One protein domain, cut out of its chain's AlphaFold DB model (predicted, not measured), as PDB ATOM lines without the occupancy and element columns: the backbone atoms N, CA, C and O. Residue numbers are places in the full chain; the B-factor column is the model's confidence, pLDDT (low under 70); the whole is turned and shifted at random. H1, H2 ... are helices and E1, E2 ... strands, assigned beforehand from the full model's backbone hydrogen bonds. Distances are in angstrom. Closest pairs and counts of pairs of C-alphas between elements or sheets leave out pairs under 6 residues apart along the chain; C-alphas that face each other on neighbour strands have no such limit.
ATOM      1  N   SER A   6      15.099  94.473   6.574       88.25
ATOM      2  CA  SER A   6      15.019  94.080   5.162       88.25
ATOM      3  C   SER A   6      13.574  94.067   4.656       88.25
ATOM      4  O   SER A   6      13.294  94.577   3.573       88.25
ATOM      5  N   LYS A   7      12.632  93.613   5.492       89.44
ATOM      6  CA  LYS A   7      11.194  93.657   5.200       89.44
ATOM      7  C   LYS A   7      10.672  95.094   5.124       89.44
ATOM      8  O   LYS A   7       9.827  95.408   4.288       89.44
ATOM      9  N   LEU A   8      11.169  95.977   5.992       92.44
ATOM     10  CA  LEU A   8      10.834  97.400   5.919       92.44
ATOM     11  C   LEU A   8      11.363  98.012   4.624       92.44
ATOM     12  O   LEU A   8      10.655  98.790   4.002       92.44
ATOM     13  N   GLU A   9      12.572  97.670   4.191       92.81
ATOM     14  CA  GLU A   9      13.133  98.216   2.954       92.81
ATOM     15  C   GLU A   9      12.429  97.697   1.698       92.81
ATOM     16  O   GLU A   9      12.242  98.463   0.750       92.81
ATOM     17  N   GLU A  10      11.968  96.445   1.711       93.75
ATOM     18  CA  GLU A  10      11.140  95.871   0.647       93.75
ATOM     19  C   GLU A  10       9.830  96.657   0.482       93.75
ATOM     20  O   GLU A  10       9.512  97.129  -0.613       93.75
ATOM     21  N   VAL A  11       9.109  96.881   1.584       94.62
ATOM     22  CA  VAL A  11       7.778  97.506   1.547       94.62
ATOM     23  C   VAL A  11       7.849  99.030   1.518       94.62
ATOM     24  O   VAL A  11       7.099  99.668   0.787       94.62
ATOM     25  N   CYS A  12       8.756  99.655   2.267       94.94
ATOM     26  CA  CYS A  12       8.834 101.108   2.468       94.94
ATOM     27  C   CYS A  12       9.905 101.802   1.624       94.94
ATOM     28  O   CYS A  12       9.882 103.031   1.524       94.94
ATOM     29  N   GLY A  13      10.781 101.046   0.956       92.62
ATOM     30  CA  GLY A  13      11.939 101.573   0.236       92.62
ATOM     31  C   GLY A  13      13.163 101.753   1.136       92.62
ATOM     32  O   GLY A  13      13.099 101.564   2.352       92.62
ATOM     33  N   SER A  14      14.292 102.125   0.529       91.50
ATOM     34  CA  SER A  14      15.578 102.250   1.222       91.50
ATOM     35  C   SER A  14      15.504 103.182   2.426       91.50
ATOM     36  O   SER A  14      14.965 104.289   2.337       91.50
ATOM     37  N   LYS A  15      16.094 102.752   3.544       89.62
ATOM     38  CA  LYS A  15      16.150 103.567   4.753       89.62
ATOM     39  C   LYS A  15      16.979 104.841   4.519       89.62
ATOM     40  O   LYS A  15      18.113 104.742   4.042       89.62
ATOM     41  N   PRO A  16      16.500 106.027   4.930       88.19
ATOM     42  CA  PRO A  16      17.313 107.239   4.909       88.19
ATOM     43  C   PRO A  16      18.573 107.085   5.779       88.19
ATOM     44  O   PRO A  16      18.518 106.604   6.917       88.19
ATOM     45  N   SER A  17      19.733 107.505   5.267       85.00
ATOM     46  CA  SER A  17      21.019 107.370   5.976       85.00
ATOM     47  C   SER A  17      21.075 108.160   7.288       85.00
ATOM     48  O   SER A  17      21.832 107.813   8.187       85.00
ATOM     49  N   ASN A  18      20.270 109.217   7.399       84.31
ATOM     50  CA  ASN A  18      20.175 110.112   8.552       84.31
ATOM     51  C   ASN A  18      19.088 109.710   9.564       84.31
ATOM     52  O   ASN A  18      18.808 110.484  10.476       84.31
ATOM     53  N   MET A  19      18.452 108.548   9.395       82.00
ATOM     54  CA  MET A  19      17.332 108.114  10.226       82.00
ATOM     55  C   MET A  19      17.573 106.714  10.788       82.00
ATOM     56  O   MET A  19      17.930 105.780  10.063       82.00
ATOM     57  N   GLU A  20      17.337 106.558  12.086       84.25
ATOM     58  CA  GLU A  20      17.180 105.249  12.713       84.25
ATOM     59  C   GLU A  20      15.700 104.892  12.788       84.25
ATOM     60  O   GLU A  20      14.839 105.757  12.965       84.25
ATOM     61  N   PHE A  21      15.399 103.607  12.623       87.56
ATOM     62  CA  PHE A  21      14.039 103.136  12.800       87.56
ATOM     63  C   PHE A  21      13.695 103.104  14.289       87.56
ATOM     64  O   PHE A  21      14.378 102.444  15.070       87.56
ATOM     65  N   ILE A  22      12.608 103.780  14.658       89.88
ATOM     66  CA  ILE A  22      12.038 103.733  16.002       89.88
ATOM     67  C   ILE A  22      10.598 103.221  15.933       89.88
ATOM     68  O   ILE A  22       9.804 103.658  15.095       89.88
ATOM     69  N   LEU A  23      10.262 102.293  16.831       90.31
ATOM     70  CA  LEU A  23       8.893 101.817  16.993       90.31
ATOM     71  C   LEU A  23       8.142 102.795  17.904       90.31
ATOM     72  O   LEU A  23       8.413 102.869  19.100       90.31
ATOM     73  N   VAL A  24       7.218 103.550  17.321       87.50
ATOM     74  CA  VAL A  24       6.463 104.635  17.964       87.50
ATOM     75  C   VAL A  24       5.363 104.101  18.898       87.50
ATOM     76  O   VAL A  24       4.973 104.780  19.840       87.50
ATOM     77  N   GLY A  25       4.915 102.853  18.728       82.19
ATOM     78  CA  GLY A  25       3.858 102.275  19.564       82.19
ATOM     79  C   GLY A  25       2.534 103.051  19.475       82.19
ATOM     80  O   GLY A  25       2.314 103.826  18.550       82.19
ATOM     81  N   ASN A  26       1.637 102.838  20.442       82.19
ATOM     82  CA  ASN A  26       0.325 103.497  20.491       82.19
ATOM     83  C   ASN A  26       0.384 104.812  21.288       82.19
ATOM     84  O   ASN A  26      -0.272 104.932  22.325       82.19
ATOM     85  N   ASP A  27       1.193 105.778  20.847       88.69
ATOM     86  CA  ASP A  27       1.218 107.119  21.445       88.69
ATOM     87  C   ASP A  27       0.211 108.048  20.737       88.69
ATOM     88  O   ASP A  27       0.443 108.435  19.589       88.69
ATOM     89  N   PRO A  28      -0.894 108.451  21.394       84.75
ATOM     90  CA  PRO A  28      -1.900 109.323  20.790       84.75
ATOM     91  C   PRO A  28      -1.412 110.761  20.551       84.75
ATOM     92  O   PRO A  28      -2.094 111.521  19.866       84.75
ATOM     93  N   ASN A  29      -0.272 111.159  21.124       92.62
ATOM     94  CA  ASN A  29       0.307 112.493  20.939       92.62
ATOM     95  C   ASN A  29       1.369 112.526  19.839       92.62
ATOM     96  O   ASN A  29       1.850 113.605  19.483       92.62
ATOM     97  N   PHE A  30       1.763 111.365  19.319       90.62
ATOM     98  CA  PHE A  30       2.751 111.299  18.262       90.62
ATOM     99  C   PHE A  30       2.093 111.546  16.904       90.62
ATOM    100  O   PHE A  30       1.115 110.901  16.535       90.62
ATOM    101  N   VAL A  31       2.669 112.468  16.134       90.44
ATOM    102  CA  VAL A  31       2.236 112.773  14.769       90.44
ATOM    103  C   VAL A  31       3.419 112.570  13.837       90.44
ATOM    104  O   VAL A  31       4.472 113.187  14.017       90.44
ATOM    105  N   TYR A  32       3.250 111.709  12.831       92.31
ATOM    106  CA  TYR A  32       4.269 111.495  11.809       92.31
ATOM    107  C   TYR A  32       4.517 112.782  11.019       92.31
ATOM    108  O   TYR A  32       3.586 113.470  10.598       92.31
ATOM    109  N   GLN A  33       5.792 113.108  10.812       92.12
ATOM    110  CA  GLN A  33       6.173 114.225   9.958       92.12
ATOM    111  C   GLN A  33       6.089 113.800   8.496       92.12
ATOM    112  O   GLN A  33       6.604 112.749   8.121       92.12
ATOM    113  N   ILE A  34       5.455 114.635   7.676       92.62
ATOM    114  CA  ILE A  34       5.391 114.434   6.228       92.62
ATOM    115  C   ILE A  34       6.793 114.636   5.650       92.62
ATOM    116  O   ILE A  34       7.411 115.674   5.893       92.62
ATOM    117  N   ASP A  35       7.264 113.679   4.854       93.44
ATOM    118  CA  ASP A  35       8.468 113.821   4.038       93.44
ATOM    119  C   ASP A  35       8.054 114.130   2.588       93.44
ATOM    120  O   ASP A  35       7.569 113.242   1.886       93.44
ATOM    121  N   PRO A  36       8.244 115.371   2.099       92.06
ATOM    122  CA  PRO A  36       7.858 115.752   0.739       92.06
ATOM    123  C   PRO A  36       8.592 114.984  -0.365       92.06
ATOM    124  O   PRO A  36       8.145 114.994  -1.510       92.06
ATOM    125  N   SER A  37       9.734 114.367  -0.048       92.25
ATOM    126  CA  SER A  37      10.521 113.573  -0.998       92.25
ATOM    127  C   SER A  37      10.115 112.099  -0.998       92.25
ATOM    128  O   SER A  37      10.574 111.336  -1.849       92.25
ATOM    129  N   TYR A  38       9.268 111.686  -0.053       94.69
ATOM    130  CA  TYR A  38       8.804 110.316   0.062       94.69
ATOM    131  C   TYR A  38       7.643 110.061  -0.897       94.69
ATOM    132  O   TYR A  38       6.637 110.771  -0.908       94.69
ATOM    133  N   GLN A  39       7.770 109.015  -1.711       94.06
ATOM    134  CA  GLN A  39       6.663 108.565  -2.541       94.06
ATOM    135  C   GLN A  39       5.583 107.961  -1.643       94.06
ATOM    136  O   GLN A  39       5.835 106.964  -0.968       94.06
ATOM    137  N   VAL A  40       4.379 108.536  -1.684       95.06
ATOM    138  CA  VAL A  40       3.225 108.031  -0.931       95.06
ATOM    139  C   VAL A  40       3.019 106.548  -1.222       95.06
ATOM    140  O   VAL A  40       2.898 106.153  -2.387       95.06
ATOM    141  N   LYS A  41       2.969 105.736  -0.164       95.88
ATOM    142  CA  LYS A  41       2.691 104.302  -0.262       95.88
ATOM    143  C   LYS A  41       1.308 103.985   0.272       95.88
ATOM    144  O   LYS A  41       0.853 104.593   1.238       95.88
ATOM    145  N   ILE A  42       0.662 103.026  -0.377       96.56
ATOM    146  CA  ILE A  42      -0.635 102.499   0.030       96.56
ATOM    147  C   ILE A  42      -0.370 101.176   0.733       96.56
ATOM    148  O   ILE A  42       0.245 100.287   0.143       96.56
ATOM    149  N   LEU A  43      -0.812 101.066   1.980       96.69
ATOM    150  CA  LEU A  43      -0.712  99.846   2.767       96.69
ATOM    151  C   LEU A  43      -2.104  99.330   3.124       96.69
ATOM    152  O   LEU A  43      -3.068 100.096   3.215       96.69
ATOM    153  N   TYR A  44      -2.164  98.026   3.361       96.31
ATOM    154  CA  TYR A  44      -3.354  97.274   3.711       96.31
ATOM    155  C   TYR A  44      -3.114  96.479   4.988       96.31
ATOM    156  O   TYR A  44      -2.038  95.901   5.166       96.31
ATOM    157  N   ASP A  45      -4.109  96.432   5.863       94.19
ATOM    158  CA  ASP A  45      -4.126  95.476   6.969       94.19
ATOM    159  C   ASP A  45      -4.801  94.167   6.545       94.19
ATOM    160  O   ASP A  45      -5.249  94.025   5.410       94.19
ATOM    161  N   ALA A  46      -4.889  93.200   7.458       91.25
ATOM    162  CA  ALA A  46      -5.509  91.899   7.202       91.25
ATOM    163  C   ALA A  46      -7.013  91.970   6.857       91.25
ATOM    164  O   ALA A  46      -7.563  91.002   6.332       91.25
ATOM    165  N   GLU A  47      -7.665  93.096   7.145       91.88
ATOM    166  CA  GLU A  47      -9.090  93.355   6.920       91.88
ATOM    167  C   GLU A  47      -9.328  94.178   5.643       91.88
ATOM    168  O   GLU A  47     -10.465  94.530   5.328       91.88
ATOM    169  N   SER A  48      -8.264  94.440   4.875       90.75
ATOM    170  CA  SER A  48      -8.271  95.264   3.665       90.75
ATOM    171  C   SER A  48      -8.651  96.728   3.914       90.75
ATOM    172  O   SER A  48      -9.083  97.417   2.984       90.75
ATOM    173  N   ASN A  49      -8.460  97.236   5.138       94.69
ATOM    174  CA  ASN A  49      -8.472  98.676   5.374       94.69
ATOM    175  C   ASN A  49      -7.273  99.310   4.664       94.69
ATOM    176  O   ASN A  49      -6.236  98.676   4.486       94.69
ATOM    177  N   ILE A  50      -7.418 100.566   4.247       95.31
ATOM    178  CA  ILE A  50      -6.429 101.257   3.415       95.31
ATOM    179  C   ILE A  50      -5.844 102.426   4.188       95.31
ATOM    180  O   ILE A  50      -6.586 103.224   4.766       95.31
ATOM    181  N   ILE A  51      -4.523 102.578   4.115       95.75
ATOM    182  CA  ILE A  51      -3.844 103.778   4.586       95.75
ATOM    183  C   ILE A  51      -2.806 104.279   3.585       95.75
ATOM    184  O   ILE A  51      -2.109 103.497   2.939       95.75
ATOM    185  N   ASN A  52      -2.699 105.604   3.486       96.50
ATOM    186  CA  ASN A  52      -1.694 106.288   2.684       96.50
ATOM    187  C   ASN A  52      -0.640 106.885   3.616       96.50
ATOM    188  O   ASN A  52      -0.957 107.780   4.399       96.50
ATOM    189  N   VAL A  53       0.598 106.412   3.508       96.25
ATOM    190  CA  VAL A  53       1.715 106.850   4.354       96.25
ATOM    191  C   VAL A  53       2.642 107.789   3.589       96.25
ATOM    192  O   VAL A  53       2.926 107.572   2.409       96.25
ATOM    193  N   ASN A  54       3.112 108.840   4.262       95.69
ATOM    194  CA  ASN A  54       3.844 109.966   3.667       95.69
ATOM    195  C   ASN A  54       5.264 110.136   4.232       95.69
ATOM    196  O   ASN A  54       5.896 111.170   4.022       95.69
ATOM    197  N   SER A  55       5.776 109.152   4.970       95.19
ATOM    198  CA  SER A  55       7.179 109.109   5.383       95.19
ATOM    199  C   SER A  55       7.660 107.676   5.587       95.19
ATOM    200  O   SER A  55       6.871 106.766   5.860       95.19
ATOM    201  N   TRP A  56       8.977 107.477   5.507       94.81
ATOM    202  CA  TRP A  56       9.587 106.166   5.739       94.81
ATOM    203  C   TRP A  56       9.332 105.647   7.164       94.81
ATOM    204  O   TRP A  56       9.011 104.474   7.346       94.81
ATOM    205  N   LEU A  57       9.413 106.525   8.173       94.06
ATOM    206  CA  LEU A  57       9.173 106.162   9.574       94.06
ATOM    207  C   LEU A  57       7.720 105.742   9.825       94.06
ATOM    208  O   LEU A  57       7.475 104.777  10.550       94.06
ATOM    209  N   GLU A  58       6.767 106.461   9.226       95.38
ATOM    210  CA  GLU A  58       5.347 106.111   9.273       95.38
ATOM    211  C   GLU A  58       5.117 104.737   8.647       95.38
ATOM    212  O   GLU A  58       4.612 103.836   9.316       95.38
ATOM    213  N   CYS A  59       5.582 104.547   7.408       95.50
ATOM    214  CA  CYS A  59       5.481 103.270   6.711       95.50
ATOM    215  C   CYS A  59       6.051 102.117   7.549       95.50
ATOM    216  O   CYS A  59       5.379 101.107   7.751       95.50
ATOM    217  N   GLY A  60       7.256 102.280   8.105       94.81
ATOM    218  CA  GLY A  60       7.900 101.238   8.899       94.81
ATOM    219  C   GLY A  60       7.123 100.863  10.165       94.81
ATOM    220  O   GLY A  60       7.102  99.692  10.537       94.81
ATOM    221  N   ASN A  61       6.444 101.818  10.807       94.56
ATOM    222  CA  ASN A  61       5.605 101.536  11.976       94.56
ATOM    223  C   ASN A  61       4.334 100.762  11.605       94.56
ATOM    224  O   ASN A  61       3.983  99.812  12.303       94.56
ATOM    225  N   TYR A  62       3.695 101.097  10.481       94.31
ATOM    226  CA  TYR A  62       2.567 100.316   9.966       94.31
ATOM    227  C   TYR A  62       3.003  98.902   9.557       94.31
ATOM    228  O   TYR A  62       2.378  97.924   9.963       94.31
ATOM    229  N   VAL A  63       4.122  98.757   8.841       94.69
ATOM    230  CA  VAL A  63       4.654  97.438   8.449       94.69
ATOM    231  C   VAL A  63       5.037  96.596   9.669       94.69
ATOM    232  O   VAL A  63       4.723  95.405   9.723       94.69
ATOM    233  N   ALA A  64       5.651  97.203  10.689       92.38
ATOM    234  CA  ALA A  64       5.927  96.537  11.962       92.38
ATOM    235  C   ALA A  64       4.636  96.123  12.698       92.38
ATOM    236  O   ALA A  64       4.621  95.098  13.378       92.38
ATOM    237  N   GLY A  65       3.551  96.882  12.523       91.00
ATOM    238  CA  GLY A  65       2.209  96.573  13.020       91.00
ATOM    239  C   GLY A  65       1.441  95.522  12.211       91.00
ATOM    240  O   GLY A  65       0.318  95.193  12.580       91.00
ATOM    241  N   GLY A  66       2.022  94.979  11.135       91.38
ATOM    242  CA  GLY A  66       1.419  93.910  10.330       91.38
ATOM    243  C   GLY A  66       0.768  94.359   9.021       91.38
ATOM    244  O   GLY A  66       0.136  93.536   8.365       91.38
TER     245      GLY A  66
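Overview. This is residues 6 to 66 of the 104 residues of an uncharacterized protein of Flavobacteriales bacterium (UniProt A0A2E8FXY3). The model has little regular structure: a small hairpin, E1 and E2, and two short helices, H1 and H2, meeting at a steep tilt, with a wide loop, residues 13 to 40. The 61 printed residues run H1, E1, E2, H2, class mixed, with 24 in named elements; the sheet is antiparallel. The whole is compact, radius of gyration of the C-alphas 11.2 A, spanning 33 by 27 by 22 A.

Along the chain. Find C-alpha 41 at (2.691, 104.302, -0.262); E1 runs from there to residue 44, 10.1 A. E2 is residues 50 to 53, 9.9 A. H2, residues 56 to 64, runs 12.0 A to C-alpha 64 at (5.927, 96.537, 11.962). H1 is residues 6 to 12, 9.7 A.

Arrangement. In the hairpin, look at N 43 and O 51, 2.9 A apart, within hydrogen-bond range. The closest C-alphas of E2 and H2, Val 53 and Cys 59, are 5.7 A apart. H1 and H2 touch, closest at the C-alphas of Leu 8 and Gly 60, 5.7 A, at a steep tilt of 62 degrees, opposite ways. H1 and E2 are apart. In H1 and H2 every O i to N i+4 pair is within hydrogen-bond range.

Size, cuts and confidence. The C-alphas farthest apart, Asn 18 and Glu 47, are 33.8 A apart. The printed part has no cut; H1 to E1 is a long link, and no printed residue is under 70 in pLDDT.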